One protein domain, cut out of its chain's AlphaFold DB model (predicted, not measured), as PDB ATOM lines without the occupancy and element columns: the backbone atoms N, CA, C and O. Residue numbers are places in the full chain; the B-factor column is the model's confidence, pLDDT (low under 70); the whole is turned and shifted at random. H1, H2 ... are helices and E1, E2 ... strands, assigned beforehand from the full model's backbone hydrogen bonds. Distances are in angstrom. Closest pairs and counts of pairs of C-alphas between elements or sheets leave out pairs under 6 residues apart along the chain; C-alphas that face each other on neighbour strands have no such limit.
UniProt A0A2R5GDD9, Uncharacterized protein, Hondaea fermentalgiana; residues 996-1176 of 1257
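Overview. This is residues 996 to 1176 of the 1257 residues of an uncharacterized protein of Hondaea fermentalgiana (UniProt A0A2R5GDD9). A strongly twisted sheet of five strands has H1 over one face and H5 over the other; beyond H5, away from the sheet, H3 and H7 pack on H5, and H4 and H8 pack on H7, mostly crossed. The printed part has 181 residues with eight named helices and five named strands, in the order E1 H1 E2 H2 E3 H3 H4 H5 E4 H6 E5 H7 H8. The sheet, order E3 E2 E1 E4 E5, is mixed, and the class is mixed, helices and strands. The whole is compact, with a radius of gyration of the C-alphas of 16.5 A and spans of 46 by 37 by 26 A.

Arrangement. Begin at E1, residues 1004 to 1009: its parallel neighbour E2, residues 1034 to 1039, has N 1036 within hydrogen-bond range of O 1005, 2.8 A. H1, residues 1017 to 1029, is on the sheet over E2 and E1, along the strands, at a height over the sheet of 10.4 A. H2, residues 1051 to 1055, only grazes the sheet. Edge strand E3, residues 1059 to 1064, is parallel to E2, with N 1037 to O 1061 at 2.8 A. E1, H1, E2 and E2, H2, E3 are strand-helix-strand units, each two parallel neighbour strands with a helix between, and both crossovers are right-handed. H3, residues 1067 to 1073, touches H5, residues 1098 to 1106, at a steep tilt of 38 degrees, the C-alphas of Gln 1070 and Leu 1101 closest at 7.6 A. H5 is on the opposite face from H1, at a height over the sheet of 8.1 A. E4, residues 1108 to 1111, is parallel to E1, N 1006 to O 1109 2.7 A, and antiparallel to edge strand E5, residues 1136 to 1139, N 1110 to O 1137 2.8 A. The hub H7, residues 1144 to 1155, touches H5 with residues 1146 to 1150 alone, C-alphas 1100 and 1146 closest at 5.8 A, and H4, residues 1078 to 1088, with residues 1154 to 1155 alone, C-alphas 1084 and 1154 closest at 6.4 A. H8, residues 1161 to 1176, touches H7 at a steep tilt of 49 degrees, opposite ways, C-alphas 1149 and 1165 closest at 4.8 A. H6, residues 1129 to 1132, only just touches H8, with 3 pairs of C-alphas within 8 A, the closest being 1130 and 1162 at 6.4 A. Every O i to N i+4 pair is within hydrogen-bond range in H1, H2, H4, H5, H7 and H8; H3 has 1 of 3, beside 3 of 4 O i to N i+3 pairs, and H6 is too short.

Along the chain. Find C-alpha 1004 at (49.716, 42.526, -22.829), where E1 begins its 16.7 A. H1 is 18.4 A long, H4 15.5 A and H7 16.3 A. H8 runs 22.2 A to C-alpha 1176 at (55.639, 67.384, -13.655).

Size, cuts and confidence. The farthest C-alphas, those of Val 998 and Lys 1090, are 48.1 A apart, and the printed part has no cut. The links E2 to H2 and E4 to H6 are long. Mean pLDDT of the printed part is 71.3, with 74 residues under 70, among them 1112 to 1136.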
ATOM      1  N   TYR A 996      50.661  45.001 -36.948       63.19
ATOM      2  CA  TYR A 996      49.238  45.235 -37.188       63.19
ATOM      3  C   TYR A 996      48.902  46.721 -37.021       63.19
ATOM      4  O   TYR A 996      48.915  47.245 -35.911       63.19
ATOM      5  N   GLY A 997      48.589  47.400 -38.127       59.94
ATOM      6  CA  GLY A 997      48.373  48.850 -38.136       59.94
ATOM      7  C   GLY A 997      49.674  49.664 -38.118       59.94
ATOM      8  O   GLY A 997      50.761  49.125 -38.309       59.94
ATOM      9  N   VAL A 998      49.544  50.984 -37.942       48.31
ATOM     10  CA  VAL A 998      50.680  51.930 -37.955       48.31
ATOM     11  C   VAL A 998      51.383  51.994 -36.595       48.31
ATOM     12  O   VAL A 998      52.600  52.137 -36.544       48.31
ATOM     13  N   GLU A 999      50.643  51.810 -35.497       51.16
ATOM     14  CA  GLU A 999      51.196  51.630 -34.155       51.16
ATOM     15  C   GLU A 999      50.437  50.530 -33.404       51.16
ATOM     16  O   GLU A 999      49.218  50.609 -33.265       51.16
ATOM     17  N   ALA A1000      51.161  49.553 -32.853       51.47
ATOM     18  CA  ALA A1000      50.636  48.581 -31.893       51.47
ATOM     19  C   ALA A1000      51.614  48.447 -30.706       51.47
ATOM     20  O   ALA A1000      52.424  47.527 -30.685       51.47
ATOM     21  N   PRO A1001      51.608  49.391 -29.742       52.00
ATOM     22  CA  PRO A1001      52.597  49.454 -28.661       52.00
ATOM     23  C   PRO A1001      52.161  48.716 -27.376       52.00
ATOM     24  O   PRO A1001      52.625  49.062 -26.289       52.00
ATOM     25  N   GLN A1002      51.201  47.786 -27.455       62.12
ATOM     26  CA  GLN A1002      50.529  47.186 -26.293       62.12
ATOM     27  C   GLN A1002      50.392  45.667 -26.456       62.12
ATOM     28  O   GLN A1002      49.413  45.160 -26.998       62.12
ATOM     29  N   ASP A1003      51.394  44.945 -25.953       73.06
ATOM     30  CA  ASP A1003      51.521  43.493 -26.128       73.06
ATOM     31  C   ASP A1003      50.817  42.659 -25.045       73.06
ATOM     32  O   ASP A1003      50.777  41.438 -25.167       73.06
ATOM     33  N   VAL A1004      50.288  43.264 -23.972       86.38
ATOM     34  CA  VAL A1004      49.716  42.526 -22.829       86.38
ATOM     35  C   VAL A1004      48.396  43.137 -22.362       86.38
ATOM     36  O   VAL A1004      48.328  44.322 -22.034       86.38
ATOM     37  N   PHE A1005      47.366  42.295 -22.287       87.56
ATOM     38  CA  PHE A1005      46.037  42.596 -21.763       87.56
ATOM     39  C   PHE A1005      45.725  41.701 -20.559       87.56
ATOM     40  O   PHE A1005      46.111  40.531 -20.513       87.56
ATOM     41  N   HIS A1006      44.977  42.244 -19.605       87.00
ATOM     42  CA  HIS A1006      44.634  41.616 -18.340       87.00
ATOM     43  C   HIS A1006      43.123  41.618 -18.112       87.00
ATOM     44  O   HIS A1006      42.473  42.661 -18.177       87.00
ATOM     45  N   ILE A1007      42.586  40.443 -17.790       84.56
ATOM     46  CA  ILE A1007      41.235  40.255 -17.246       84.56
ATOM     47  C   ILE A1007      41.402  39.603 -15.871       84.56
ATOM     48  O   ILE A1007      42.316  38.800 -15.676       84.56
ATOM     49  N   MET A1008      40.527  39.918 -14.920       80.44
ATOM     50  CA  MET A1008      40.451  39.214 -13.639       80.44
ATOM     51  C   MET A1008      39.094  38.522 -13.502       80.44
ATOM     52  O   MET A1008      38.073  39.084 -13.898       80.44
ATOM     53  N   LEU A1009      39.089  37.303 -12.958       76.50
ATOM     54  CA  LEU A1009      37.886  36.521 -12.670       76.50
ATOM     55  C   LEU A1009      37.910  36.034 -11.210       76.50
ATOM     56  O   LEU A1009      38.940  35.532 -10.751       76.50
ATOM     57  N   PRO A1010      36.787  36.126 -10.469       69.50
ATOM     58  CA  PRO A1010      36.741  35.723  -9.062       69.50
ATOM     59  C   PRO A1010      36.891  34.206  -8.876       69.50
ATOM     60  O   PRO A1010      37.399  33.760  -7.852       69.50
ATOM     61  N   SER A1011      36.486  33.417  -9.874       66.81
ATOM     62  CA  SER A1011      36.772  31.984  -9.999       66.81
ATOM     63  C   SER A1011      36.878  31.606 -11.477       66.81
ATOM     64  O   SER A1011      36.356  32.321 -12.335       66.81
ATOM     65  N   ALA A1012      37.486  30.465 -11.801       63.81
ATOM     66  CA  ALA A1012      37.523  29.993 -13.194       63.81
ATOM     67  C   ALA A1012      36.120  29.674 -13.754       63.81
ATOM     68  O   ALA A1012      35.877  29.816 -14.951       63.81
ATOM     69  N   ASN A1013      35.181  29.316 -12.871       64.31
ATOM     70  CA  ASN A1013      33.776  29.066 -13.201       64.31
ATOM     71  C   ASN A1013      32.967  30.360 -13.440       64.31
ATOM     72  O   ASN A1013      31.825  30.282 -13.884       64.31
ATOM     73  N   ALA A1014      33.534  31.543 -13.172       68.50
ATOM     74  CA  ALA A1014      32.905  32.840 -13.445       68.50
ATOM     75  C   ALA A1014      33.088  33.317 -14.904       68.50
ATOM     76  O   ALA A1014      32.825  34.476 -15.222       68.50
ATOM     77  N   MET A1015      33.557  32.444 -15.797       75.00
ATOM     78  CA  MET A1015      33.701  32.727 -17.223       75.00
ATOM     79  C   MET A1015      32.326  32.903 -17.878       75.00
ATOM     80  O   MET A1015      31.506  31.988 -17.865       75.00
ATOM     81  N   THR A1016      32.065  34.076 -18.460       76.56
ATOM     82  CA  THR A1016      30.787  34.378 -19.124       76.56
ATOM     83  C   THR A1016      30.946  34.539 -20.635       76.56
ATOM     84  O   THR A1016      32.030  34.851 -21.130       76.56
ATOM     85  N   ASN A1017      29.834  34.441 -21.373       77.69
ATOM     86  CA  ASN A1017      29.780  34.806 -22.794       77.69
ATOM     87  C   ASN A1017      30.293  36.238 -23.052       77.69
ATOM     88  O   ASN A1017      30.925  36.480 -24.077       77.69
ATOM     89  N   SER A1018      30.057  37.179 -22.130       76.19
ATOM     90  CA  SER A1018      30.593  38.544 -22.213       76.19
ATOM     91  C   SER A1018      32.120  38.549 -22.052       76.19
ATOM     92  O   SER A1018      32.823  39.107 -22.889       76.19
ATOM     93  N   THR A1019      32.657  37.817 -21.069       77.56
ATOM     94  CA  THR A1019      34.108  37.624 -20.875       77.56
ATOM     95  C   THR A1019      34.785  37.029 -22.118       77.56
ATOM     96  O   THR A1019      35.852  37.493 -22.520       77.56
ATOM     97  N   MET A1020      34.164  36.030 -22.756       81.75
ATOM     98  CA  MET A1020      34.693  35.426 -23.986       81.75
ATOM     99  C   MET A1020      34.641  36.400 -25.170       81.75
ATOM    100  O   MET A1020      35.630  36.521 -25.889       81.75
ATOM    101  N   ARG A1021      33.558  37.177 -25.328       81.12
ATOM    102  CA  ARG A1021      33.468  38.249 -26.342       81.12
ATOM    103  C   ARG A1021      34.507  39.352 -26.130       81.12
ATOM    104  O   ARG A1021      35.057  39.853 -27.106       81.12
ATOM    105  N   LEU A1022      34.810  39.707 -24.881       81.50
ATOM    106  CA  LEU A1022      35.875  40.653 -24.535       81.50
ATOM    107  C   LEU A1022      37.256  40.108 -24.946       81.50
ATOM    108  O   LEU A1022      38.030  40.822 -25.581       81.50
ATOM    109  N   ALA A1023      37.541  38.832 -24.667       84.19
ATOM    110  CA  ALA A1023      38.768  38.165 -25.111       84.19
ATOM    111  C   ALA A1023      38.871  38.095 -26.651       84.19
ATOM    112  O   ALA A1023      39.906  38.434 -27.229       84.19
ATOM    113  N   GLU A1024      37.786  37.731 -27.338       84.31
ATOM    114  CA  GLU A1024      37.702  37.769 -28.802       84.31
ATOM    115  C   GLU A1024      37.857  39.194 -29.359       84.31
ATOM    116  O   GLU A1024      38.447  39.369 -30.423       84.31
ATOM    117  N   SER A1025      37.383  40.219 -28.643       84.12
ATOM    118  CA  SER A1025      37.531  41.633 -29.008       84.12
ATOM    119  C   SER A1025      38.984  42.108 -28.901       84.12
ATOM    120  O   SER A1025      39.481  42.703 -29.861       84.12
ATOM    121  N   VAL A1026      39.707  41.750 -27.827       84.81
ATOM    122  CA  VAL A1026      41.170  41.951 -27.735       84.81
ATOM    123  C   VAL A1026      41.842  41.367 -28.975       84.81
ATOM    124  O   VAL A1026      42.524  42.081 -29.702       84.81
ATOM    125  N   PHE A1027      41.570  40.103 -29.303       85.81
ATOM    126  CA  PHE A1027      42.190  39.434 -30.450       85.81
ATOM    127  C   PHE A1027      41.678  39.881 -31.828       85.81
ATOM    128  O   PHE A1027      42.351  39.663 -32.840       85.81
ATOM    129  N   ARG A1028      40.512  40.529 -31.897       83.62
ATOM    130  CA  ARG A1028      39.980  41.146 -33.118       83.62
ATOM    131  C   ARG A1028      40.774  42.394 -33.501       83.62
ATOM    132  O   ARG A1028      40.957  42.607 -34.701       83.62
ATOM    133  N   HIS A1029      41.215  43.170 -32.511       79.12
ATOM    134  CA  HIS A1029      41.839  44.488 -32.684       79.12
ATOM    135  C   HIS A1029      43.353  44.504 -32.415       79.12
ATOM    136  O   HIS A1029      44.064  45.278 -33.046       79.12
ATOM    137  N   HIS A1030      43.852  43.602 -31.567       81.50
ATOM    138  CA  HIS A1030      45.261  43.447 -31.180       81.50
ATOM    139  C   HIS A1030      45.690  41.978 -31.382       81.50
ATOM    140  O   HIS A1030      45.926  41.242 -30.423       81.50
ATOM    141  N   PRO A1031      45.761  41.487 -32.636       83.31
ATOM    142  CA  PRO A1031      45.802  40.051 -32.951       83.31
ATOM    143  C   PRO A1031      47.120  39.329 -32.607       83.31
ATOM    144  O   PRO A1031      47.218  38.121 -32.846       83.31
ATOM    145  N   ASN A1032      48.119  40.040 -32.080       85.56
ATOM    146  CA  ASN A1032      49.391  39.487 -31.598       85.56
ATOM    147  C   ASN A1032      49.616  39.697 -30.093       85.56
ATOM    148  O   ASN A1032      50.649  39.265 -29.590       85.56
ATOM    149  N   ALA A1033      48.687  40.349 -29.388       86.62
ATOM    150  CA  ALA A1033      48.818  40.563 -27.955       86.62
ATOM    151  C   ALA A1033      48.733  39.243 -27.170       86.62
ATOM    152  O   ALA A1033      48.183  38.247 -27.646       86.62
ATOM    153  N   ARG A1034      49.234  39.270 -25.936       89.38
ATOM    154  CA  ARG A1034      49.027  38.255 -24.906       89.38
ATOM    155  C   ARG A1034      47.859  38.653 -24.014       89.38
ATOM    156  O   ARG A1034      47.835  39.757 -23.476       89.38
ATOM    157  N   LEU A1035      46.931  37.730 -23.792       90.12
ATOM    158  CA  LEU A1035      45.852  37.880 -22.819       90.12
ATOM    159  C   LEU A1035      46.168  37.053 -21.568       90.12
ATOM    160  O   LEU A1035      46.217  35.827 -21.633       90.12
ATOM    161  N   VAL A1036      46.363  37.707 -20.424       88.75
ATOM    162  CA  VAL A1036      46.537  37.036 -19.128       88.75
ATOM    163  C   VAL A1036      45.260  37.176 -18.313       88.75
ATOM    164  O   VAL A1036      44.858  38.285 -17.954       88.75
ATOM    165  N   VAL A1037      44.637  36.045 -17.999       85.88
ATOM    166  CA  VAL A1037      43.443  35.985 -17.158       85.88
ATOM    167  C   VAL A1037      43.841  35.532 -15.758       85.88
ATOM    168  O   VAL A1037      44.314  34.412 -15.559       85.88
ATOM    169  N   HIS A1038      43.675  36.439 -14.799       83.19
ATOM    170  CA  HIS A1038      44.014  36.243 -13.393       83.19
ATOM    171  C   HIS A1038      42.821  35.636 -12.652       83.19
ATOM    172  O   HIS A1038      41.758  36.258 -12.588       83.19
ATOM    173  N   CYS A1039      42.997  34.447 -12.079       77.56
ATOM    174  CA  CYS A1039      41.962  33.734 -11.320       77.56
ATOM    175  C   CYS A1039      42.384  33.552  -9.856       77.56
ATOM    176  O   CYS A1039      43.553  33.300  -9.578       77.56
ATOM    177  N   ASN A1040      41.440  33.626  -8.915       67.00
ATOM    178  CA  ASN A1040      41.731  33.374  -7.494       67.00
ATOM    179  C   ASN A1040      41.959  31.871  -7.196       67.00
ATOM    180  O   ASN A1040      42.704  31.508  -6.289       67.00
ATOM    181  N   ASP A1041      41.350  30.982  -7.987       66.69
ATOM    182  CA  ASP A1041      41.553  29.534  -7.879       66.69
ATOM    183  C   ASP A1041      42.893  29.082  -8.483       66.69
ATOM    184  O   ASP A1041      43.337  29.592  -9.513       66.69
ATOM    185  N   ASN A1042      43.465  27.995  -7.952       60.88
ATOM    186  CA  ASN A1042      44.541  27.236  -8.609       60.88
ATOM    187  C   ASN A1042      44.008  26.368  -9.770       60.88
ATOM    188  O   ASN A1042      44.178  25.147  -9.798       60.88
ATOM    189  N   VAL A1043      43.352  27.010 -10.737       57.44
ATOM    190  CA  VAL A1043      42.818  26.375 -11.945       57.44
ATOM    191  C   VAL A1043      43.797  26.556 -13.100       57.44
ATOM    192  O   VAL A1043      43.953  27.635 -13.665       57.44
ATOM    193  N   GLY A1044      44.457  25.459 -13.475       56.28
ATOM    194  CA  GLY A1044      45.276  25.417 -14.681       56.28
ATOM    195  C   GLY A1044      44.417  25.514 -15.943       56.28
ATOM    196  O   GLY A1044      43.314  24.970 -15.992       56.28
ATOM    197  N   MET A1045      44.965  26.142 -16.992       57.03
ATOM    198  CA  MET A1045      44.263  26.551 -18.224       57.03
ATOM    199  C   MET A1045      43.204  25.553 -18.747       57.03
ATOM    200  O   MET A1045      42.115  25.970 -19.128       57.03
ATOM    201  N   ARG A1046      43.496  24.239 -18.698       54.53
ATOM    202  CA  ARG A1046      42.681  23.105 -19.195       54.53
ATOM    203  C   ARG A1046      41.208  23.053 -18.751       54.53
ATOM    204  O   ARG A1046      40.468  22.258 -19.320       54.53
ATOM    205  N   GLN A1047      40.796  23.818 -17.740       52.88
ATOM    206  CA  GLN A1047      39.419  23.845 -17.224       52.88
ATOM    207  C   GLN A1047      38.624  25.097 -17.654       52.88
ATOM    208  O   GLN A1047      37.535  25.325 -17.141       52.88
ATOM    209  N   THR A1048      39.145  25.906 -18.584       63.16
ATOM    210  CA  THR A1048      38.503  27.150 -19.061       63.16
ATOM    211  C   THR A1048      38.152  27.094 -20.552       63.16
ATOM    212  O   THR A1048      38.838  26.431 -21.330       63.16
ATOM    213  N   GLU A1049      37.128  27.834 -20.993       70.69
ATOM    214  CA  GLU A1049      36.783  27.923 -22.427       70.69
ATOM    215  C   GLU A1049      37.867  28.637 -23.255       70.69
ATOM    216  O   GLU A1049      38.032  28.358 -24.445       70.69
ATOM    217  N   LEU A1050      38.686  29.477 -22.609       77.25
ATOM    218  CA  LEU A1050      39.871  30.126 -23.184       77.25
ATOM    219  C   LEU A1050      40.890  29.145 -23.788       77.25
ATOM    220  O   LEU A1050      41.669  29.539 -24.657       77.25
ATOM    221  N   VAL A1051      40.854  27.863 -23.404       81.06
ATOM    222  CA  VAL A1051      41.623  26.796 -24.070       81.06
ATOM    223  C   VAL A1051      41.375  26.796 -25.578       81.06
ATOM    224  O   VAL A1051      42.310  26.550 -26.333       81.06
ATOM    225  N   GLN A1052      40.169  27.130 -26.044       83.00
ATOM    226  CA  GLN A1052      39.879  27.191 -27.478       83.00
ATOM    227  C   GLN A1052      40.654  28.311 -28.189       83.00
ATOM    228  O   GLN A1052      41.058  28.124 -29.333       83.00
ATOM    229  N   LEU A1053      40.931  29.433 -27.512       86.12
ATOM    230  CA  LEU A1053      41.761  30.518 -28.047       86.12
ATOM    231  C   LEU A1053      43.251  30.124 -28.066       86.12
ATOM    232  O   LEU A1053      43.934  30.338 -29.069       86.12
ATOM    233  N   ALA A1054      43.739  29.450 -27.022       87.81
ATOM    234  CA  ALA A1054      45.099  28.897 -27.003       87.81
ATOM    235  C   ALA A1054      45.304  27.793 -28.068       87.81
ATOM    236  O   ALA A1054      46.342  27.739 -28.730       87.81
ATOM    237  N   LEU A1055      44.299  26.937 -28.302       88.62
ATOM    238  CA  LEU A1055      44.329  25.879 -29.325       88.62
ATOM    239  C   LEU A1055      44.293  26.403 -30.767       88.62
ATOM    240  O   LEU A1055      44.648  25.665 -31.683       88.62
ATOM    241  N   VAL A1056      43.926  27.664 -30.989       88.62
ATOM    242  CA  VAL A1056      44.017  28.322 -32.309       88.62
ATOM    243  C   VAL A1056      45.239  29.251 -32.403       88.62
ATOM    244  O   VAL A1056      45.377  30.023 -33.354       88.62
ATOM    245  N   GLY A1057      46.140  29.160 -31.416       87.50
ATOM    246  CA  GLY A1057      47.448  29.805 -31.399       87.50
ATOM    247  C   GLY A1057      47.470  31.250 -30.898       87.50
ATOM    248  O   GLY A1057      48.464  31.933 -31.137       87.50
ATOM    249  N   TYR A1058      46.418  31.747 -30.238       88.81
ATOM    250  CA  TYR A1058      46.520  33.007 -29.492       88.81
ATOM    251  C   TYR A1058      47.380  32.820 -28.236       88.81
ATOM    252  O   TYR A1058      47.314  31.771 -27.593       88.81
ATOM    253  N   ASP A1059      48.151  33.843 -27.858       88.94
ATOM    254  CA  ASP A1059      48.850  33.852 -26.572       88.94
ATOM    255  C   ASP A1059      47.834  34.162 -25.462       88.94
ATOM    256  O   ASP A1059      47.434  35.308 -25.247       88.94
ATOM    257  N   VAL A1060      47.353  33.103 -24.810       88.88
ATOM    258  CA  VAL A1060      46.463  33.182 -23.654       88.88
ATOM    259  C   VAL A1060      47.106  32.453 -22.485       88.88
ATOM    260  O   VAL A1060      47.407  31.260 -22.570       88.88
ATOM    261  N   ALA A1061      47.256  33.157 -21.369       86.81
ATOM    262  CA  ALA A1061      47.657  32.594 -20.092       86.81
ATOM    263  C   ALA A1061      46.487  32.660 -19.104       86.81
ATOM    264  O   ALA A1061      45.756  33.647 -19.052       86.81
ATOM    265  N   VAL A1062      46.335  31.614 -18.292       83.00
ATOM    266  CA  VAL A1062      45.505  31.640 -17.082       83.00
ATOM    267  C   VAL A1062      46.464  31.465 -15.913       83.00
ATOM    268  O   VAL A1062      47.154  30.445 -15.834       83.00
ATOM    269  N   GLU A1063      46.561  32.486 -15.066       81.06
ATOM    270  CA  GLU A1063      47.535  32.588 -13.975       81.06
ATOM    271  C   GLU A1063      46.774  32.681 -12.641       81.06
ATOM    272  O   GLU A1063      45.804  33.436 -12.528       81.06
ATOM    273  N   SER A1064      47.171  31.893 -11.633       75.88
ATOM    274  CA  SER A1064      46.547  31.966 -10.308       75.88
ATOM    275  C   SER A1064      47.122  33.134  -9.504       75.88
ATOM    276  O   SER A1064      48.337  33.316  -9.392       75.88
ATOM    277  N   PHE A1065      46.235  33.965  -8.964       73.25
ATOM    278  CA  PHE A1065      46.582  35.254  -8.382       73.25
ATOM    279  C   PHE A1065      46.711  35.167  -6.852       73.25
ATOM    280  O   PHE A1065      45.809  35.547  -6.107       73.25
ATOM    281  N   ASP A1066      47.862  34.701  -6.351       71.62
ATOM    282  CA  ASP A1066      48.188  34.851  -4.924       71.62
ATOM    283  C   ASP A1066      48.563  36.313  -4.621       71.62
ATOM    284  O   ASP A1066      49.716  36.740  -4.735       71.62
ATOM    285  N   MET A1067      47.568  37.079  -4.175       68.56
ATOM    286  CA  MET A1067      47.717  38.456  -3.704       68.56
ATOM    287  C   MET A1067      48.837  38.615  -2.657       68.56
ATOM    288  O   MET A1067      49.580  39.596  -2.693       68.56
ATOM    289  N   VAL A1068      49.010  37.655  -1.740       68.00
ATOM    290  CA  VAL A1068      50.035  37.698  -0.679       68.00
ATOM    291  C   VAL A1068      51.435  37.471  -1.250       68.00
ATOM    292  O   VAL A1068      52.396  38.080  -0.767       68.00
ATOM    293  N   GLN A1069      51.571  36.654  -2.296       69.69
ATOM    294  CA  GLN A1069      52.816  36.517  -3.053       69.69
ATOM    295  C   GLN A1069      53.122  37.776  -3.878       69.69
ATOM    296  O   GLN A1069      54.263  38.241  -3.865       69.69
ATOM    297  N   GLN A1070      52.125  38.355  -4.554       71.38
ATOM    298  CA  GLN A1070      52.300  39.553  -5.386       71.38
ATOM    299  C   GLN A1070      52.707  40.778  -4.545       71.38
ATOM    300  O   GLN A1070      53.674  41.461  -4.880       71.38
ATOM    301  N   LEU A1071      52.079  40.996  -3.380       68.75
ATOM    302  CA  LEU A1071      52.433  42.078  -2.444       68.75
ATOM    303  C   LEU A1071      53.909  42.077  -2.019       68.75
ATOM    304  O   LEU A1071      54.498  43.141  -1.831       68.75
ATOM    305  N   ARG A1072      54.522  40.894  -1.874       67.38
ATOM    306  CA  ARG A1072      55.941  40.764  -1.489       67.38
ATOM    307  C   ARG A1072      56.895  41.283  -2.568       67.38
ATOM    308  O   ARG A1072      58.009  41.668  -2.233       67.38
ATOM    309  N   GLN A1073      56.468  41.326  -3.832       66.56
ATOM    310  CA  GLN A1073      57.274  41.839  -4.945       66.56
ATOM    311  C   GLN A1073      57.302  43.376  -4.996       66.56
ATOM    312  O   GLN A1073      58.201  43.955  -5.601       66.56
ATOM    313  N   LEU A1074      56.356  44.047  -4.332       64.62
ATOM    314  CA  LEU A1074      56.206  45.507  -4.367       64.62
ATOM    315  C   LEU A1074      57.223  46.260  -3.492       64.62
ATOM    316  O   LEU A1074      57.277  47.482  -3.555       64.62
ATOM    317  N   HIS A1075      57.997  45.555  -2.654       69.12
ATOM    318  CA  HIS A1075      58.986  46.131  -1.725       69.12
ATOM    319  C   HIS A1075      58.431  47.224  -0.772       69.12
ATOM    320  O   HIS A1075      59.186  48.022  -0.223       69.12
ATOM    321  N   LEU A1076      57.111  47.236  -0.548       68.88
ATOM    322  CA  LEU A1076      56.410  48.170   0.340       68.88
ATOM    323  C   LEU A1076      56.835  48.019   1.811       68.88
ATOM    324  O   LEU A1076      57.234  46.938   2.251       68.88
ATOM    325  N   ASP A1077      56.663  49.090   2.596       72.19
ATOM    326  CA  ASP A1077      56.932  49.089   4.040       72.19
ATOM    327  C   ASP A1077      56.247  47.908   4.752       72.19
ATOM    328  O   ASP A1077      55.056  47.630   4.577       72.19
ATOM    329  N   HIS A1078      57.004  47.224   5.610       71.56
ATOM    330  CA  HIS A1078      56.560  46.004   6.280       71.56
ATOM    331  C   HIS A1078      55.318  46.220   7.171       71.56
ATOM    332  O   HIS A1078      54.497  45.312   7.326       71.56
ATOM    333  N   ASN A1079      55.131  47.415   7.739       70.06
ATOM    334  CA  ASN A1079      53.941  47.750   8.521       70.06
ATOM    335  C   ASN A1079      52.742  48.055   7.615       70.06
ATOM    336  O   ASN A1079      51.624  47.683   7.973       70.06
ATOM    337  N   LEU A1080      52.959  48.665   6.446       66.06
ATOM    338  CA  LEU A1080      51.931  48.862   5.419       66.06
ATOM    339  C   LEU A1080      51.427  47.512   4.878       66.06
ATOM    340  O   LEU A1080      50.224  47.253   4.912       66.06
ATOM    341  N   VAL A1081      52.335  46.599   4.508       69.56
ATOM    342  CA  VAL A1081      51.987  45.227   4.083       69.56
ATOM    343  C   VAL A1081      51.250  44.476   5.199       69.56
ATOM    344  O   VAL A1081      50.220  43.848   4.955       69.56
ATOM    345  N   LYS A1082      51.714  44.584   6.454       73.00
ATOM    346  CA  LYS A1082      51.051  43.962   7.615       73.00
ATOM    347  C   LYS A1082      49.653  44.536   7.881       73.00
ATOM    348  O   LYS A1082      48.758  43.775   8.252       73.00
ATOM    349  N   ARG A1083      49.441  45.844   7.675       69.00
ATOM    350  CA  ARG A1083      48.108  46.471   7.722       69.00
ATOM    351  C   ARG A1083      47.214  45.932   6.611       69.00
ATOM    352  O   ARG A1083      46.098  45.528   6.917       69.00
ATOM    353  N   PHE A1084      47.707  45.846   5.375       68.88
ATOM    354  CA  PHE A1084      46.906  45.366   4.249       68.88
ATOM    355  C   PHE A1084      46.503  43.893   4.382       68.88
ATOM    356  O   PHE A1084      45.325  43.568   4.280       68.88
ATOM    357  N   VAL A1085      47.434  43.006   4.750       70.06
ATOM    358  CA  VAL A1085      47.109  41.594   5.039       70.06
ATOM    359  C   VAL A1085      46.116  41.476   6.210       70.06
ATOM    360  O   VAL A1085      45.298  40.559   6.238       70.06
ATOM    361  N   SER A1086      46.124  42.415   7.163       71.44
ATOM    362  CA  SER A1086      45.105  42.495   8.220       71.44
ATOM    363  C   SER A1086      43.781  43.145   7.781       71.44
ATOM    364  O   SER A1086      42.798  43.018   8.516       71.44
ATOM    365  N   HIS A1087      43.749  43.846   6.646       67.81
ATOM    366  CA  HIS A1087      42.550  44.427   6.047       67.81
ATOM    367  C   HIS A1087      41.841  43.383   5.175       67.81
ATOM    368  O   HIS A1087      40.689  43.065   5.447       67.81
ATOM    369  N   MET A1088      42.561  42.721   4.263       64.62
ATOM    370  CA  MET A1088      42.016  41.644   3.420       64.62
ATOM    371  C   MET A1088      41.520  40.434   4.223       64.62
ATOM    372  O   MET A1088      40.577  39.762   3.829       64.62
ATOM    373  N   ARG A1089      42.083  40.175   5.412       66.62
ATOM    374  CA  ARG A1089      41.538  39.177   6.357       66.62
ATOM    375  C   ARG A1089      40.196  39.560   6.996       66.62
ATOM    376  O   ARG A1089      39.602  38.721   7.667       66.62
ATOM    377  N   LYS A1090      39.757  40.813   6.861       63.69
ATOM    378  CA  LYS A1090      38.453  41.320   7.323       63.69
ATOM    379  C   LYS A1090      37.491  41.571   6.162       63.69
ATOM    380  O   LYS A1090      36.294  41.391   6.342       63.69
ATOM    381  N   PHE A1091      38.028  41.962   5.010       61.94
ATOM    382  CA  PHE A1091      37.302  42.272   3.783       61.94
ATOM    383  C   PHE A1091      37.929  41.471   2.627       61.94
ATOM    384  O   PHE A1091      38.698  42.023   1.844       61.94
ATOM    385  N   PRO A1092      37.697  40.144   2.556       54.72
ATOM    386  CA  PRO A1092      38.320  39.290   1.540       54.72
ATOM    387  C   PRO A1092      37.832  39.604   0.119       54.72
ATOM    388  O   PRO A1092      38.547  39.327  -0.840       54.72
ATOM    389  N   ASP A1093      36.651  40.214   0.004       52.34
ATOM    390  CA  ASP A1093      35.988  40.566  -1.255       52.34
ATOM    391  C   ASP A1093      36.372  41.967  -1.786       52.34
ATOM    392  O   ASP A1093      35.843  42.401  -2.807       52.34
ATOM    393  N   ASP A1094      37.287  42.688  -1.118       60.09
ATOM    394  CA  ASP A1094      37.775  44.008  -1.559       60.09
ATOM    395  C   ASP A1094      38.817  43.868  -2.689       60.09
ATOM    396  O   ASP A1094      40.035  43.964  -2.508       60.09
ATOM    397  N   LEU A1095      38.313  43.548  -3.881       64.00
ATOM    398  CA  LEU A1095      39.109  43.279  -5.080       64.00
ATOM    399  C   LEU A1095      39.592  44.556  -5.796       64.00
ATOM    400  O   LEU A1095      40.372  44.460  -6.743       64.00
ATOM    401  N   ASP A1096      39.157  45.748  -5.375       69.88
ATOM    402  CA  ASP A1096      39.291  46.982  -6.166       69.88
ATOM    403  C   ASP A1096      40.747  47.463  -6.309       69.88
ATOM    404  O   ASP A1096      41.107  48.092  -7.303       69.88
ATOM    405  N   ILE A1097      41.634  47.108  -5.373       74.50
ATOM    406  CA  ILE A1097      43.081  47.371  -5.483       74.50
ATOM    407  C   ILE A1097      43.791  46.451  -6.499       74.50
ATOM    408  O   ILE A1097      44.863  46.791  -7.004       74.50
ATOM    409  N   LEU A1098      43.225  45.290  -6.844       76.38
ATOM    410  CA  LEU A1098      43.924  44.273  -7.641       76.38
ATOM    411  C   LEU A1098      44.314  44.693  -9.070       76.38
ATOM    412  O   LEU A1098      45.440  44.365  -9.459       76.38
ATOM    413  N   PRO A1099      43.503  45.456  -9.834       78.31
ATOM    414  CA  PRO A1099      43.913  46.011 -11.125       78.31
ATOM    415  C   PRO A1099      45.211  46.827 -11.035       78.31
ATOM    416  O   PRO A1099      46.098  46.681 -11.875       78.31
ATOM    417  N   VAL A1100      45.360  47.632  -9.976       78.94
ATOM    418  CA  VAL A1100      46.547  48.468  -9.721       78.94
ATOM    419  C   VAL A1100      47.777  47.600  -9.435       78.94
ATOM    420  O   VAL A1100      48.859  47.886  -9.951       78.94
ATOM    421  N   LEU A1101      47.619  46.511  -8.673       79.31
ATOM    422  CA  LEU A1101      48.719  45.581  -8.382       79.31
ATOM    423  C   LEU A1101      49.153  44.796  -9.630       79.31
ATOM    424  O   LEU A1101      50.352  44.689  -9.896       79.31
ATOM    425  N   VAL A1102      48.196  44.293 -10.421       81.06
ATOM    426  CA  VAL A1102      48.463  43.601 -11.697       81.06
ATOM    427  C   VAL A1102      49.224  44.521 -12.652       81.06
ATOM    428  O   VAL A1102      50.299  44.157 -13.126       81.06
ATOM    429  N   LEU A1103      48.721  45.737 -12.881       80.44
ATOM    430  CA  LEU A1103      49.341  46.697 -13.797       80.44
ATOM    431  C   LEU A1103      50.713  47.185 -13.315       80.44
ATOM    432  O   LEU A1103      51.601  47.402 -14.137       80.44
ATOM    433  N   PHE A1104      50.948  47.306 -12.005       81.75
ATOM    434  CA  PHE A1104      52.286  47.632 -11.508       81.75
ATOM    435  C   PHE A1104      53.286  46.497 -11.783       81.75
ATOM    436  O   PHE A1104      54.411  46.757 -12.217       81.75
ATOM    437  N   ILE A1105      52.892  45.240 -11.557       79.00
ATOM    438  CA  ILE A1105      53.790  44.078 -11.656       79.00
ATOM    439  C   ILE A1105      54.005  43.634 -13.111       79.00
ATOM    440  O   ILE A1105      55.118  43.234 -13.465       79.00
ATOM    441  N   HIS A1106      52.985  43.719 -13.966       81.69
ATOM    442  CA  HIS A1106      53.023  43.223 -15.348       81.69
ATOM    443  C   HIS A1106      53.082  44.348 -16.399       81.69
ATOM    444  O   HIS A1106      53.736  44.168 -17.426       81.69
ATOM    445  N   GLY A1107      52.501  45.520 -16.121       82.62
ATOM    446  CA  GLY A1107      52.250  46.574 -17.111       82.62
ATOM    447  C   GLY A1107      51.049  46.259 -18.008       82.62
ATOM    448  O   GLY A1107      50.261  45.368 -17.709       82.62
ATOM    449  N   GLY A1108      50.927  46.975 -19.125       83.88
ATOM    450  CA  GLY A1108      49.941  46.685 -20.168       83.88
ATOM    451  C   GLY A1108      48.556  47.268 -19.885       83.88
ATOM    452  O   GLY A1108      48.432  48.348 -19.300       83.88
ATOM    453  N   VAL A1109      47.527  46.565 -20.359       83.12
ATOM    454  CA  VAL A1109      46.118  46.976 -20.302       83.12
ATOM    455  C   VAL A1109      45.351  46.120 -19.298       83.12
ATOM    456  O   VAL A1109      45.466  44.901 -19.342       83.12
ATOM    457  N   PHE A1110      44.511  46.710 -18.450       82.06
ATOM    458  CA  PHE A1110      43.528  45.985 -17.634       82.06
ATOM    459  C   PHE A1110      42.107  46.309 -18.096       82.06
ATOM    460  O   PHE A1110      41.793  47.467 -18.369       82.06
ATOM    461  N   LEU A1111      41.258  45.283 -18.164       79.44
ATOM    462  CA  LEU A1111      39.875  45.354 -18.631       79.44
ATOM    463  C   LEU A1111      38.934  45.013 -17.462       79.44
ATOM    464  O   LEU A1111      38.862  43.859 -17.033       79.44
ATOM    465  N   ARG A1112      38.236  46.020 -16.920       66.44
ATOM    466  CA  ARG A1112      37.432  45.905 -15.683       66.44
ATOM    467  C   ARG A1112      36.024  45.355 -15.924       66.44
ATOM    468  O   ARG A1112      35.494  44.652 -15.071       66.44
ATOM    469  N   ASN A1113      35.425  45.654 -17.076       62.47
ATOM    470  CA  ASN A1113      34.029  45.347 -17.382       62.47
ATOM    471  C   ASN A1113      33.921  44.314 -18.507       62.47
ATOM    472  O   ASN A1113      34.464  44.497 -19.594       62.47
ATOM    473  N   HIS A1114      33.181  43.232 -18.266       57.72
ATOM    474  CA  HIS A1114      33.012  42.155 -19.243       57.72
ATOM    475  C   HIS A1114      32.133  42.536 -20.447       57.72
ATOM    476  O   HIS A1114      32.143  41.808 -21.434       57.72
ATOM    477  N   ASN A1115      31.382  43.643 -20.386       51.78
ATOM    478  CA  ASN A1115      30.464  44.065 -21.452       51.78
ATOM    479  C   ASN A1115      31.077  45.059 -22.462       51.78
ATOM    480  O   ASN A1115      30.431  45.360 -23.466       51.78
ATOM    481  N   GLY A1116      32.289  45.567 -22.215       56.62
ATOM    482  CA  GLY A1116      32.981  46.483 -23.127       56.62
ATOM    483  C   GLY A1116      33.546  45.792 -24.377       56.62
ATOM    484  O   GLY A1116      33.782  44.583 -24.394       56.62
ATOM    485  N   LEU A1117      33.811  46.575 -25.428       57.75
ATOM    486  CA  LEU A1117      34.569  46.145 -26.610       57.75
ATOM    487  C   LEU A1117      35.850  46.979 -26.732       57.75
ATOM    488  O   LEU A1117      35.831  48.195 -26.558       57.75
ATOM    489  N   VAL A1118      36.964  46.323 -27.052       61.94
ATOM    490  CA  VAL A1118      38.277  46.963 -27.200       61.94
ATOM    491  C   VAL A1118      38.379  47.613 -28.580       61.94
ATOM    492  O   VAL A1118      38.150  46.962 -29.597       61.94
ATOM    493  N   MET A1119      38.745  48.896 -28.622       58.09
ATOM    494  CA  MET A1119      38.920  49.638 -29.874       58.09
ATOM    495  C   MET A1119      40.264  49.338 -30.563       58.09
ATOM    496  O   MET A1119      41.230  48.886 -29.945       58.09
ATOM    497  N   GLN A1120      40.325  49.618 -31.871       55.81
ATOM    498  CA  GLN A1120      41.513  49.391 -32.705       55.81
ATOM    499  C   GLN A1120      42.722  50.239 -32.282       55.81
ATOM    500  O   GLN A1120      43.857  49.795 -32.422       55.81
ATOM    501  N   THR A1121      42.487  51.433 -31.744       56.44
ATOM    502  CA  THR A1121      43.516  52.290 -31.155       56.44
ATOM    503  C   THR A1121      43.179  52.554 -29.692       56.44
ATOM    504  O   THR A1121      42.065  52.947 -29.354       56.44
ATOM    505  N   ILE A1122      44.161  52.338 -28.816       57.97
ATOM    506  CA  ILE A1122      44.103  52.709 -27.398       57.97
ATOM    507  C   ILE A1122      45.041  53.915 -27.255       57.97
ATOM    508  O   ILE A1122      46.258  53.730 -27.367       57.97
ATOM    509  N   PRO A1123      44.528  55.153 -27.096       52.38
ATOM    510  CA  PRO A1123      45.374  56.340 -27.134       52.38
ATOM    511  C   PRO A1123      46.383  56.336 -25.983       52.38
ATOM    512  O   PRO A1123      46.037  56.036 -24.842       52.38
ATOM    513  N   ARG A1124      47.638  56.704 -26.271       46.59
ATOM    514  CA  ARG A1124      48.756  56.630 -25.309       46.59
ATOM    515  C   ARG A1124      48.606  57.561 -24.087       46.59
ATOM    516  O   ARG A1124      49.389  57.455 -23.150       46.59
ATOM    517  N   SER A1125      47.640  58.479 -24.104       45.00
ATOM    518  CA  SER A1125      47.494  59.600 -23.169       45.00
ATOM    519  C   SER A1125      46.137  59.610 -22.446       45.00
ATOM    520  O   SER A1125      45.373  60.563 -22.584       45.00
ATOM    521  N   PHE A1126      45.829  58.567 -21.666       46.69
ATOM    522  CA  PHE A1126      44.631  58.528 -20.808       46.69
ATOM    523  C   PHE A1126      44.917  58.103 -19.354       46.69
ATOM    524  O   PHE A1126      44.723  56.945 -18.992       46.69
ATOM    525  N   PRO A1127      45.310  59.050 -18.480       44.53
ATOM    526  CA  PRO A1127      45.216  58.885 -17.027       44.53
ATOM    527  C   PRO A1127      43.811  59.213 -16.480       44.53
ATOM    528  O   PRO A1127      43.436  58.756 -15.407       44.53
ATOM    529  N   SER A1128      43.039  60.043 -17.190       38.56
ATOM    530  CA  SER A1128      41.901  60.799 -16.640       38.56
ATOM    531  C   SER A1128      40.549  60.076 -16.608       38.56
ATOM    532  O   SER A1128      39.666  60.497 -15.868       38.56
ATOM    533  N   ALA A1129      40.359  59.004 -17.381       41.00
ATOM    534  CA  ALA A1129      39.020  58.474 -17.671       41.00
ATOM    535  C   ALA A1129      38.346  57.680 -16.529       41.00
ATOM    536  O   ALA A1129      37.162  57.364 -16.631       41.00
ATOM    537  N   TRP A1130      39.047  57.353 -15.433       42.41
ATOM    538  CA  TRP A1130      38.446  56.558 -14.346       42.41
ATOM    539  C   TRP A1130      37.264  57.301 -13.684       42.41
ATOM    540  O   TRP A1130      36.285  56.664 -13.313       42.41
ATOM    541  N   GLN A1131      37.277  58.642 -13.614       36.47
ATOM    542  CA  GLN A1131      36.184  59.408 -12.984       36.47
ATOM    543  C   GLN A1131      34.810  59.231 -13.658       36.47
ATOM    544  O   GLN A1131      33.797  59.351 -12.973       36.47
ATOM    545  N   ASP A1132      34.778  58.882 -14.948       35.12
ATOM    546  CA  ASP A1132      33.549  58.616 -15.710       35.12
ATOM    547  C   ASP A1132      33.227  57.107 -15.815       35.12
ATOM    548  O   ASP A1132      32.378  56.694 -16.605       35.12
ATOM    549  N   GLY A1133      33.901  56.261 -15.023       41.50
ATOM    550  CA  GLY A1133      33.652  54.817 -14.961       41.50
ATOM    551  C   GLY A1133      34.317  53.992 -16.069       41.50
ATOM    552  O   GLY A1133      33.785  52.952 -16.440       41.50
ATOM    553  N   ALA A1134      35.457  54.437 -16.613       46.41
ATOM    554  CA  ALA A1134      36.110  53.769 -17.740       46.41
ATOM    555  C   ALA A1134      36.451  52.280 -17.506       46.41
ATOM    556  O   ALA A1134      37.112  51.898 -16.540       46.41
ATOM    557  N   ASP A1135      36.082  51.454 -18.489       62.22
ATOM    558  CA  ASP A1135      36.262  49.995 -18.488       62.22
ATOM    559  C   ASP A1135      37.722  49.526 -18.676       62.22
ATOM    560  O   ASP A1135      38.001  48.328 -18.559       62.22
ATOM    561  N   LEU A1136      38.646  50.437 -19.007       67.12
ATOM    562  CA  LEU A1136      40.000  50.137 -19.488       67.12
ATOM    563  C   LEU A1136      41.056  51.017 -18.811       67.12
ATOM    564  O   LEU A1136      40.906  52.234 -18.731       67.12
ATOM    565  N   LEU A1137      42.161  50.397 -18.389       70.31
ATOM    566  CA  LEU A1137      43.307  51.049 -17.746       70.31
ATOM    567  C   LEU A1137      44.607  50.678 -18.467       70.31
ATOM    568  O   LEU A1137      44.806  49.505 -18.764       70.31
ATOM    569  N   LEU A1138      45.505  51.638 -18.700       75.38
ATOM    570  CA  LEU A1138      46.786  51.433 -19.393       75.38
ATOM    571  C   LEU A1138      47.937  52.029 -18.576       75.38
ATOM    572  O   LEU A1138      47.958  53.236 -18.345       75.38
ATOM    573  N   PHE A1139      48.924  51.213 -18.194       74.19
ATOM    574  CA  PHE A1139      50.117  51.694 -17.487       74.19
ATOM    575  C   PHE A1139      51.387  50.895 -17.835       74.19
ATOM    576  O   PHE A1139      51.324  49.687 -18.078       74.19
ATOM    577  N   PRO A1140      52.576  51.530 -17.813       76.12
ATOM    578  CA  PRO A1140      53.841  50.811 -17.889       76.12
ATOM    579  C   PRO A1140      54.105  50.025 -16.597       76.12
ATOM    580  O   PRO A1140      53.758  50.461 -15.494       76.12
ATOM    581  N   LYS A1141      54.789  48.884 -16.729       81.44
ATOM    582  CA  LYS A1141      55.283  48.094 -15.594       81.44
ATOM    583  C   LYS A1141      56.143  48.969 -14.675       81.44
ATOM    584  O   LYS A1141      57.008  49.703 -15.147       81.44
ATOM    585  N   GLY A1142      55.924  48.869 -13.366       78.88
ATOM    586  CA  GLY A1142      56.633  49.663 -12.361       78.88
ATOM    587  C   GLY A1142      56.178  51.124 -12.243       78.88
ATOM    588  O   GLY A1142      56.874  51.903 -11.597       78.88
ATOM    589  N   SER A1143      55.045  51.510 -12.849       81.56
ATOM    590  CA  SER A1143      54.499  52.878 -12.802       81.56
ATOM    591  C   SER A1143      54.495  53.473 -11.376       81.56
ATOM    592  O   SER A1143      53.780  52.955 -10.508       81.56
ATOM    593  N   PRO A1144      55.215  54.586 -11.121       80.50
ATOM    594  CA  PRO A1144      55.224  55.245  -9.812       80.50
ATOM    595  C   PRO A1144      53.830  55.709  -9.368       80.50
ATOM    596  O   PRO A1144      53.490  55.611  -8.190       80.50
ATOM    597  N   ILE A1145      52.983  56.112 -10.324       81.75
ATOM    598  CA  ILE A1145      51.581  56.484 -10.091       81.75
ATOM    599  C   ILE A1145      50.809  55.310  -9.467       81.75
ATOM    600  O   ILE A1145      50.076  55.507  -8.500       81.75
ATOM    601  N   LEU A1146      51.000  54.077  -9.955       81.31
ATOM    602  CA  LEU A1146      50.319  52.894  -9.409       81.31
ATOM    603  C   LEU A1146      50.852  52.499  -8.027       81.31
ATOM    604  O   LEU A1146      50.065  52.167  -7.142       81.31
ATOM    605  N   LEU A1147      52.167  52.601  -7.806       82.44
ATOM    606  CA  LEU A1147      52.756  52.381  -6.481       82.44
ATOM    607  C   LEU A1147      52.175  53.365  -5.454       82.44
ATOM    608  O   LEU A1147      51.778  52.968  -4.358       82.44
ATOM    609  N   ARG A1148      52.062  54.641  -5.836       83.88
ATOM    610  CA  ARG A1148      51.491  55.698  -4.998       83.88
ATOM    611  C   ARG A1148      49.984  55.547  -4.789       83.88
ATOM    612  O   ARG A1148      49.511  55.762  -3.678       83.88
ATOM    613  N   THR A1149      49.251  55.109  -5.810       83.31
ATOM    614  CA  THR A1149      47.827  54.745  -5.711       83.31
ATOM    615  C   THR A1149      47.617  53.686  -4.633       83.31
ATOM    616  O   THR A1149      46.788  53.864  -3.738       83.31
ATOM    617  N   ALA A1150      48.430  52.623  -4.665       79.69
ATOM    618  CA  ALA A1150      48.423  51.603  -3.627       79.69
ATOM    619  C   ALA A1150      48.787  52.204  -2.258       79.69
ATOM    620  O   ALA A1150      48.048  51.992  -1.305       79.69
ATOM    621  N   GLU A1151      49.848  53.012  -2.131       81.44
ATOM    622  CA  GLU A1151      50.160  53.664  -0.847       81.44
ATOM    623  C   GLU A1151      48.986  54.466  -0.265       81.44
ATOM    624  O   GLU A1151      48.737  54.384   0.938       81.44
ATOM    625  N   LEU A1152      48.294  55.264  -1.083       83.25
ATOM    626  CA  LEU A1152      47.204  56.135  -0.637       83.25
ATOM    627  C   LEU A1152      45.994  55.316  -0.164       83.25
ATOM    628  O   LEU A1152      45.518  55.529   0.955       83.25
ATOM    629  N   PHE A1153      45.575  54.321  -0.949       80.06
ATOM    630  CA  PHE A1153      44.511  53.382  -0.575       80.06
ATOM    631  C   PHE A1153      44.868  52.600   0.705       80.06
ATOM    632  O   PHE A1153      44.086  52.539   1.653       80.06
ATOM    633  N   LEU A1154      46.101  52.087   0.808       75.38
ATOM    634  CA  LEU A1154      46.577  51.341   1.982       75.38
ATOM    635  C   LEU A1154      46.746  52.205   3.246       75.38
ATOM    636  O   LEU A1154      46.721  51.676   4.363       75.38
ATOM    637  N   ARG A1155      46.916  53.526   3.099       80.38
ATOM    638  CA  ARG A1155      46.912  54.490   4.213       80.38
ATOM    639  C   ARG A1155      45.490  54.839   4.664       80.38
ATOM    640  O   ARG A1155      45.301  55.050   5.862       80.38
ATOM    641  N   ASN A1156      44.516  54.876   3.751       80.12
ATOM    642  CA  ASN A1156      43.111  55.174   4.046       80.12
ATOM    643  C   ASN A1156      42.129  54.264   3.267       80.12
ATOM    644  O   ASN A1156      41.589  54.698   2.251       80.12
ATOM    645  N   PRO A1157      41.792  53.062   3.779       67.69
ATOM    646  CA  PRO A1157      40.826  52.143   3.152       67.69
ATOM    647  C   PRO A1157      39.347  52.591   3.209       67.69
ATOM    648  O   PRO A1157      38.435  51.770   3.216       67.69
ATOM    649  N   GLN A1158      39.081  53.891   3.355       72.81
ATOM    650  CA  GLN A1158      37.768  54.511   3.106       72.81
ATOM    651  C   GLN A1158      37.795  55.401   1.850       72.81
ATOM    652  O   GLN A1158      36.766  55.936   1.445       72.81
ATOM    653  N   LEU A1159      38.969  55.569   1.238       75.25
ATOM    654  CA  LEU A1159      39.161  56.173  -0.072       75.25
ATOM    655  C   LEU A1159      38.989  55.071  -1.125       75.25
ATOM    656  O   LEU A1159      39.684  54.062  -1.048       75.25
ATOM    657  N   SER A1160      38.098  55.240  -2.107       76.94
ATOM    658  CA  SER A1160      38.024  54.280  -3.219       76.94
ATOM    659  C   SER A1160      39.330  54.287  -4.019       76.94
ATOM    660  O   SER A1160      40.011  55.315  -4.101       76.94
ATOM    661  N   ILE A1161      39.676  53.153  -4.638       75.75
ATOM    662  CA  ILE A1161      40.905  53.021  -5.439       75.75
ATOM    663  C   ILE A1161      40.983  54.070  -6.564       75.75
ATOM    664  O   ILE A1161      42.054  54.557  -6.908       75.75
ATOM    665  N   GLU A1162      39.820  54.473  -7.066       71.31
ATOM    666  CA  GLU A1162      39.606  55.462  -8.122       71.31
ATOM    667  C   GLU A1162      40.046  56.857  -7.656       71.31
ATOM    668  O   GLU A1162      40.833  57.531  -8.317       71.31
ATOM    669  N   ASN A1163      39.613  57.259  -6.455       78.06
ATOM    670  CA  ASN A1163      40.034  58.512  -5.834       78.06
ATOM    671  C   ASN A1163      41.506  58.465  -5.394       78.06
ATOM    672  O   ASN A1163      42.200  59.477  -5.488       78.06
ATOM    673  N   ALA A1164      42.006  57.299  -4.968       80.88
ATOM    674  CA  ALA A1164      43.425  57.099  -4.679       80.88
ATOM    675  C   ALA A1164      44.297  57.252  -5.940       80.88
ATOM    676  O   ALA A1164      45.366  57.860  -5.863       80.88
ATOM    677  N   LEU A1165      43.832  56.773  -7.103       79.69
ATOM    678  CA  LEU A1165      44.526  56.972  -8.375       79.69
ATOM    679  C   LEU A1165      44.454  58.428  -8.823       79.69
ATOM    680  O   LEU A1165      45.484  58.989  -9.181       79.69
ATOM    681  N   VAL A1166      43.275  59.055  -8.795       78.75
ATOM    682  CA  VAL A1166      43.128  60.475  -9.160       78.75
ATOM    683  C   VAL A1166      44.035  61.345  -8.289       78.75
ATOM    684  O   VAL A1166      44.719  62.222  -8.811       78.75
ATOM    685  N   GLN A1167      44.122  61.070  -6.984       82.06
ATOM    686  CA  GLN A1167      45.071  61.755  -6.109       82.06
ATOM    687  C   GLN A1167      46.532  61.473  -6.504       82.06
ATOM    688  O   GLN A1167      47.308  62.420  -6.597       82.06
ATOM    689  N   ALA A1168      46.916  60.224  -6.790       82.56
ATOM    690  CA  ALA A1168      48.276  59.901  -7.232       82.56
ATOM    691  C   ALA A1168      48.642  60.567  -8.575       82.56
ATOM    692  O   ALA A1168      49.749  61.078  -8.723       82.56
ATOM    693  N   ILE A1169      47.718  60.602  -9.541       78.75
ATOM    694  CA  ILE A1169      47.882  61.307 -10.821       78.75
ATOM    695  C   ILE A1169      48.047  62.805 -10.574       78.75
ATOM    696  O   ILE A1169      48.940  63.411 -11.161       78.75
ATOM    697  N   ASN A1170      47.232  63.406  -9.704       76.62
ATOM    698  CA  ASN A1170      47.358  64.817  -9.349       76.62
ATOM    699  C   ASN A1170      48.719  65.105  -8.692       76.62
ATOM    700  O   ASN A1170      49.399  66.028  -9.119       76.62
ATOM    701  N   GLU A1171      49.166  64.289  -7.731       79.31
ATOM    702  CA  GLU A1171      50.492  64.440  -7.110       79.31
ATOM    703  C   GLU A1171      51.615  64.402  -8.172       79.31
ATOM    704  O   GLU A1171      52.401  65.343  -8.261       79.31
ATOM    705  N   TYR A1172      51.625  63.410  -9.072       70.75
ATOM    706  CA  TYR A1172      52.644  63.319 -10.131       70.75
ATOM    707  C   TYR A1172      52.511  64.351 -11.266       70.75
ATOM    708  O   TYR A1172      53.513  64.683 -11.901       70.75
ATOM    709  N   THR A1173      51.311  64.862 -11.561       62.69
ATOM    710  CA  THR A1173      51.127  65.893 -12.602       62.69
ATOM    711  C   THR A1173      51.461  67.291 -12.096       62.69
ATOM    712  O   THR A1173      51.983  68.084 -12.876       62.69
ATOM    713  N   PHE A1174      51.262  67.586 -10.809       49.72
ATOM    714  CA  PHE A1174      51.771  68.820 -10.205       49.72
ATOM    715  C   PHE A1174      53.308  68.829 -10.148       49.72
ATOM    716  O   PHE A1174      53.902  69.807 -10.603       49.72
ATOM    717  N   ASP A1175      53.954  67.729  -9.738       43.84
ATOM    718  CA  ASP A1175      55.423  67.586  -9.806       43.84
ATOM    719  C   ASP A1175      55.951  67.793 -11.246       43.84
ATOM    720  O   ASP A1175      56.927  68.511 -11.474       43.84
ATOM    721  N   ALA A1176      55.276  67.212 -12.246       38.09
ATOM    722  CA  ALA A1176      55.639  67.384 -13.655       38.09
ATOM    723  C   ALA A1176      55.442  68.824 -14.169       38.09
ATOM    724  O   ALA A1176      56.175  69.255 -15.059       38.09
TER     725      ALA A1176